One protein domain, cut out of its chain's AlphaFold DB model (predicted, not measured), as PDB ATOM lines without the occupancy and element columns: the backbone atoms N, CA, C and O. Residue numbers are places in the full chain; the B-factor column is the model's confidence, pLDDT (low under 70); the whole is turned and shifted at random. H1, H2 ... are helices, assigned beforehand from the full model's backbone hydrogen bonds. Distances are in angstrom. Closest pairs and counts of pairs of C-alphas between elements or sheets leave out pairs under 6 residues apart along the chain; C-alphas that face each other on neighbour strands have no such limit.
ATOM      1  N   MET A 492      20.247   8.922  22.065       95.00
ATOM      2  CA  MET A 492      21.314   9.372  21.170       95.00
ATOM      3  C   MET A 492      22.157   8.203  20.632       95.00
ATOM      4  O   MET A 492      22.377   8.132  19.418       95.00
ATOM      5  N   ARG A 493      22.560   7.250  21.487       92.75
ATOM      6  CA  ARG A 493      23.292   6.039  21.065       92.75
ATOM      7  C   ARG A 493      22.463   5.203  20.078       92.75
ATOM      8  O   ARG A 493      22.984   4.754  19.054       92.75
ATOM      9  N   GLU A 494      21.165   5.053  20.335       94.62
ATOM     10  CA  GLU A 494      20.228   4.339  19.463       94.62
ATOM     11  C   GLU A 494      20.024   5.040  18.106       94.62
ATOM     12  O   GLU A 494      20.205   4.416  17.058       94.62
ATOM     13  N   VAL A 495      19.721   6.342  18.107       97.44
ATOM     14  CA  VAL A 495      19.536   7.163  16.896       97.44
ATOM     15  C   VAL A 495      20.792   7.138  16.019       97.44
ATOM     16  O   VAL A 495      20.693   6.938  14.805       97.44
ATOM     17  N   ARG A 496      21.987   7.236  16.620       96.00
ATOM     18  CA  ARG A 496      23.265   7.108  15.902       96.00
ATOM     19  C   ARG A 496      23.446   5.727  15.272       96.00
ATOM     20  O   ARG A 496      23.941   5.642  14.150       96.00
ATOM     21  N   ARG A 497      23.046   4.648  15.957       94.94
ATOM     22  CA  ARG A 497      23.099   3.273  15.421       94.94
ATOM     23  C   ARG A 497      22.165   3.093  14.221       94.94
ATOM     24  O   ARG A 497      22.578   2.474  13.240       94.94
ATOM     25  N   ILE A 498      20.942   3.627  14.289       97.69
ATOM     26  CA  ILE A 498      19.942   3.543  13.209       97.69
ATOM     27  C   ILE A 498      20.462   4.234  11.941       97.69
ATOM     28  O   ILE A 498      20.487   3.612  10.880       97.69
ATOM     29  N   ILE A 499      20.955   5.472  12.061       98.38
ATOM     30  CA  ILE A 499      21.505   6.254  10.937       98.38
ATOM     31  C   ILE A 499      22.725   5.550  10.322       98.38
ATOM     32  O   ILE A 499      22.721   5.248   9.129       98.38
ATOM     33  N   ALA A 500      23.719   5.188  11.144       96.81
ATOM     34  CA  ALA A 500      24.957   4.545  10.685       96.81
ATOM     35  C   ALA A 500      24.761   3.142  10.076       96.81
ATOM     36  O   ALA A 500      25.658   2.630   9.406       96.81
ATOM     37  N   SER A 501      23.628   2.491  10.350       97.00
ATOM     38  CA  SER A 501      23.258   1.216   9.725       97.00
ATOM     39  C   SER A 501      22.532   1.452   8.400       97.00
ATOM     40  O   SER A 501      22.927   0.891   7.381       97.00
ATOM     41  N   ALA A 502      21.516   2.322   8.387       98.31
ATOM     42  CA  ALA A 502      20.734   2.621   7.187       98.31
ATOM     43  C   ALA A 502      21.597   3.183   6.044       98.31
ATOM     44  O   ALA A 502      21.464   2.749   4.900       98.31
ATOM     45  N   GLU A 503      22.508   4.113   6.346       98.44
ATOM     46  CA  GLU A 503      23.377   4.717   5.330       98.44
ATOM     47  C   GLU A 503      24.417   3.719   4.798       98.44
ATOM     48  O   GLU A 503      24.543   3.588   3.580       98.44
ATOM     49  N   LEU A 504      25.071   2.932   5.664       97.69
ATOM     50  CA  LEU A 504      26.017   1.896   5.226       97.69
ATOM     51  C   LEU A 504      25.332   0.836   4.346       97.69
ATOM     52  O   LEU A 504      25.831   0.486   3.274       97.69
ATOM     53  N   ALA A 505      24.157   0.352   4.764       97.56
ATOM     54  CA  ALA A 505      23.374  -0.594   3.974       97.56
ATOM     55  C   ALA A 505      22.937   0.002   2.623       97.56
ATOM     56  O   ALA A 505      22.835  -0.729   1.638       97.56
ATOM     57  N   SER A 506      22.727   1.322   2.548       97.75
ATOM     58  CA  SER A 506      22.452   2.022   1.292       97.75
ATOM     59  C   SER A 506      23.681   2.082   0.375       97.75
ATOM     60  O   SER A 506      23.545   1.789  -0.811       97.75
ATOM     61  N   VAL A 507      24.872   2.407   0.898       97.75
ATOM     62  CA  VAL A 507      26.135   2.472   0.123       97.75
ATOM     63  C   VAL A 507      26.510   1.111  -0.479       97.75
ATOM     64  O   VAL A 507      26.984   1.031  -1.615       97.75
ATOM     65  N   HIS A 508      26.278   0.024   0.259       98.31
ATOM     66  CA  HIS A 508      26.662  -1.328  -0.156       98.31
ATOM     67  C   HIS A 508      25.525  -2.157  -0.760       98.31
ATOM     68  O   HIS A 508      25.764  -3.306  -1.124       98.31
ATOM     69  N   ARG A 509      24.319  -1.595  -0.925       97.12
ATOM     70  CA  ARG A 509      23.108  -2.324  -1.346       97.12
ATOM     71  C   ARG A 509      23.320  -3.233  -2.560       97.12
ATOM     72  O   ARG A 509      22.917  -4.392  -2.533       97.12
ATOM     73  N   GLU A 510      23.933  -2.712  -3.619       97.88
ATOM     74  CA  GLU A 510      24.148  -3.453  -4.870       97.88
ATOM     75  C   GLU A 510      25.273  -4.488  -4.750       97.88
ATOM     76  O   GLU A 510      25.142  -5.596  -5.266       97.88
ATOM     77  N   ARG A 511      26.340  -4.171  -4.003       97.81
ATOM     78  CA  ARG A 511      27.438  -5.104  -3.700       97.81
ATOM     79  C   ARG A 511      26.951  -6.290  -2.864       97.81
ATOM     80  O   ARG A 511      27.211  -7.426  -3.234       97.81
ATOM     81  N   LEU A 512      26.181  -6.040  -1.803       97.56
ATOM     82  CA  LEU A 512      25.595  -7.077  -0.943       97.56
ATOM     83  C   LEU A 512      24.591  -7.965  -1.697       97.56
ATOM     84  O   LEU A 512      24.484  -9.151  -1.408       97.56
ATOM     85  N   ALA A 513      23.863  -7.406  -2.668       97.56
ATOM     86  CA  ALA A 513      22.911  -8.159  -3.483       97.56
ATOM     87  C   ALA A 513      23.566  -8.994  -4.602       97.56
ATOM     88  O   ALA A 513      22.954  -9.957  -5.058       97.56
ATOM     89  N   SER A 514      24.768  -8.616  -5.055       97.75
ATOM     90  CA  SER A 514      25.421  -9.209  -6.238       97.75
ATOM     91  C   SER A 514      26.620 -10.095  -5.900       97.75
ATOM     92  O   SER A 514      26.853 -11.078  -6.596       97.75
ATOM     93  N   ASN A 515      27.375  -9.738  -4.856       97.38
ATOM     94  CA  ASN A 515      28.602 -10.405  -4.415       97.38
ATOM     95  C   ASN A 515      28.759 -10.361  -2.875       97.38
ATOM     96  O   ASN A 515      29.739  -9.800  -2.372       97.38
ATOM     97  N   PRO A 516      27.803 -10.888  -2.082       96.94
ATOM     98  CA  PRO A 516      27.935 -10.939  -0.623       96.94
ATOM     99  C   PRO A 516      29.176 -11.723  -0.160       96.94
ATOM    100  O   PRO A 516      29.727 -11.419   0.891       96.94
ATOM    101  N   GLU A 517      29.648 -12.689  -0.953       96.81
ATOM    102  CA  GLU A 517      30.827 -13.527  -0.694       96.81
ATOM    103  C   GLU A 517      32.182 -12.808  -0.800       96.81
ATOM    104  O   GLU A 517      33.209 -13.413  -0.505       96.81
ATOM    105  N   LYS A 518      32.202 -11.546  -1.245       97.62
ATOM    106  CA  LYS A 518      33.432 -10.748  -1.395       97.62
ATOM    107  C   LYS A 518      33.793  -9.893  -0.177       97.62
ATOM    108  O   LYS A 518      34.929  -9.432  -0.085       97.62
ATOM    109  N   PHE A 519      32.844  -9.648   0.718       98.50
ATOM    110  CA  PHE A 519      33.087  -8.916   1.963       98.50
ATOM    111  C   PHE A 519      33.830  -9.788   2.982       98.50
ATOM    112  O   PHE A 519      33.732 -11.014   2.936       98.50
ATOM    113  N   GLY A 520      34.499  -9.158   3.948       97.50
ATOM    114  CA  GLY A 520      34.841  -9.821   5.207       97.50
ATOM    115  C   GLY A 520      33.579 -10.262   5.954       97.50
ATOM    116  O   GLY A 520      32.552  -9.582   5.882       97.50
ATOM    117  N   ASP A 521      33.633 -11.386   6.671       95.94
ATOM    118  CA  ASP A 521      32.454 -11.954   7.344       95.94
ATOM    119  C   ASP A 521      31.817 -10.985   8.362       95.94
ATOM    120  O   ASP A 521      30.590 -10.929   8.464       95.94
ATOM    121  N   ASP A 522      32.609 -10.161   9.060       94.31
ATOM    122  CA  ASP A 522      32.110  -9.177  10.032       94.31
ATOM    123  C   ASP A 522      31.425  -7.974   9.351       94.31
ATOM    124  O   ASP A 522      30.342  -7.541   9.764       94.31
ATOM    125  N   VAL A 523      32.007  -7.462   8.259       96.56
ATOM    126  CA  VAL A 523      31.418  -6.402   7.430       96.56
ATOM    127  C   VAL A 523      30.139  -6.910   6.775       96.56
ATOM    128  O   VAL A 523      29.130  -6.198   6.749       96.56
ATOM    129  N   ARG A 524      30.144  -8.162   6.310       97.44
ATOM    130  CA  ARG A 524      28.978  -8.842   5.752       97.44
ATOM    131  C   ARG A 524      27.871  -9.008   6.791       97.44
ATOM    132  O   ARG A 524      26.743  -8.605   6.512       97.44
ATOM    133  N   GLU A 525      28.163  -9.526   7.986       95.69
ATOM    134  CA  GLU A 525      27.172  -9.649   9.064       95.69
ATOM    135  C   GLU A 525      26.623  -8.265   9.448       95.69
ATOM    136  O   GLU A 525      25.402  -8.070   9.504       95.69
ATOM    137  N   ARG A 526      27.501  -7.262   9.612       94.88
ATOM    138  CA  ARG A 526      27.096  -5.874   9.872       94.88
ATOM    139  C   ARG A 526      26.142  -5.369   8.788       94.88
ATOM    140  O   ARG A 526      25.158  -4.715   9.133       94.88
ATOM    141  N   LEU A 527      26.390  -5.657   7.511       97.38
ATOM    142  CA  LEU A 527      25.526  -5.274   6.389       97.38
ATOM    143  C   LEU A 527      24.194  -6.046   6.364       97.38
ATOM    144  O   LEU A 527      23.138  -5.431   6.197       97.38
ATOM    145  N   GLU A 528      24.204  -7.360   6.594       96.69
ATOM    146  CA  GLU A 528      22.997  -8.195   6.669       96.69
ATOM    147  C   GLU A 528      22.089  -7.818   7.855       96.69
ATOM    148  O   GLU A 528      20.861  -7.900   7.750       96.69
ATOM    149  N   ILE A 529      22.660  -7.352   8.970       95.31
ATOM    150  CA  ILE A 529      21.917  -6.752  10.089       95.31
ATOM    151  C   ILE A 529      21.426  -5.347   9.715       95.31
ATOM    152  O   ILE A 529      20.254  -5.029   9.916       95.31
ATOM    153  N   SER A 530      22.296  -4.509   9.143       96.38
ATOM    154  CA  SER A 530      21.991  -3.103   8.839       96.38
ATOM    155  C   SER A 530      20.909  -2.934   7.770       96.38
ATOM    156  O   SER A 530      20.110  -2.004   7.851       96.38
ATOM    157  N   SER A 531      20.820  -3.863   6.812       96.19
ATOM    158  CA  SER A 531      19.788  -3.883   5.763       96.19
ATOM    159  C   SER A 531      18.352  -4.050   6.283       96.19
ATOM    160  O   SER A 531      17.398  -3.845   5.533       96.19
ATOM    161  N   ARG A 532      18.185  -4.395   7.568       97.06
ATOM    162  CA  ARG A 532      16.884  -4.577   8.232       97.06
ATOM    163  C   ARG A 532      16.287  -3.267   8.756       97.06
ATOM    164  O   ARG A 532      15.115  -3.262   9.121       97.06
ATOM    165  N   VAL A 533      17.063  -2.178   8.799       98.06
ATOM    166  CA  VAL A 533      16.579  -0.861   9.241       98.06
ATOM    167  C   VAL A 533      15.600  -0.294   8.214       98.06
ATOM    168  O   VAL A 533      15.916  -0.148   7.034       98.06
ATOM    169  N   THR A 534      14.396   0.049   8.665       98.00
ATOM    170  CA  THR A 534      13.339   0.565   7.795       98.00
ATOM    171  C   THR A 534      13.508   2.053   7.484       98.00
ATOM    172  O   THR A 534      14.060   2.836   8.261       98.00
ATOM    173  N   LEU A 535      12.922   2.486   6.363       97.56
ATOM    174  CA  LEU A 535      12.819   3.904   6.005       97.56
ATOM    175  C   LEU A 535      12.103   4.737   7.087       97.56
ATOM    176  O   LEU A 535      12.413   5.914   7.257       97.56
ATOM    177  N   ALA A 536      11.165   4.135   7.828       98.25
ATOM    178  CA  ALA A 536      10.449   4.801   8.913       98.25
ATOM    179  C   ALA A 536      11.364   5.075  10.117       98.25
ATOM    180  O   ALA A 536      11.398   6.204  10.607       98.25
ATOM    181  N   GLU A 537      12.148   4.082  10.550       98.31
ATOM    182  CA  GLU A 537      13.143   4.244  11.619       98.31
ATOM    183  C   GLU A 537      14.207   5.277  11.237       98.31
ATOM    184  O   GLU A 537      14.500   6.167  12.031       98.31
ATOM    185  N   TYR A 538      14.731   5.222  10.008       98.44
ATOM    186  CA  TYR A 538      15.709   6.202   9.524       98.44
ATOM    187  C   TYR A 538      15.139   7.631   9.478       98.44
ATOM    188  O   TYR A 538      15.779   8.569   9.958       98.44
ATOM    189  N   ALA A 539      13.916   7.816   8.969       98.31
ATOM    190  CA  ALA A 539      13.270   9.131   8.918       98.31
ATOM    191  C   ALA A 539      12.972   9.706  10.318       98.31
ATOM    192  O   ALA A 539      13.107  10.914  10.531       98.31
TER     193      ALA A 539
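What this domain is: This is residues 492 to 539 of the 658 residues of the protein "Amidase" of Nitrospinae bacterium (UniProt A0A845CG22). One long helix, H1, is followed after a single residue by the short helix H2, and the chain then folds back so that H3 comes in crosswise, its last residue, Ser 530, meeting H1 at Ser 501, and the short H4 packs on H1 near Ile 499. H1 and H2 together make the long axis. The printed part has 48 residues with four named helices, in the order H1, H2, H3, H4, and no named strand; its class is all helix. It is compact, with a radius of gyration of the C-alphas of 10.9 A, yet elongated, spanning 32 by 18 by 13 A.

How they stand to each other: H1, residues 492 to 507, and H2, residues 509 to 514, meet only through their link. H3, residues 521 to 530, is close to but not clearly touching H2: their closest C-alphas, those of Leu 512 and Leu 527, are 7.6 A apart. H2 and H3 run opposite ways at a steep tilt of 55 degrees. H3 touches H1 at residues 501 to 505 of H1 alone, the closest C-alphas being those of Ser 501 and Ser 530, 4.6 A apart. Their lines stand at 72 degrees, only just about perpendicular. H4, residues 535 to 539, touches H1 at residues 498 to 502 of H1 alone; the closest C-alphas, of Ile 499 and Tyr 538, are 6.0 A apart. H4 is apart from H2 and from H3. Every O i to N i+4 pair is within hydrogen-bond range in H2, H3 and H4, and 11 of 12 are in H1.

Where its parts are: H1 runs 22.7 A from C-alpha 492 at (21.314, 9.372, 21.170) to C-alpha 507 at (26.135, 2.472, 0.123). H2 measures 8.8 A from first to last C-alpha, H3 13.8 A and H4 6.0 A, H4 ending at C-alpha 539 at (13.270, 9.131, 8.918).

The domain as a whole: The C-alphas farthest apart, those of Met 492 and Ser 514, are 33.4 A apart. The printed part has no cut and no long link. Its mean pLDDT is 97.0, and no printed residue is under 70.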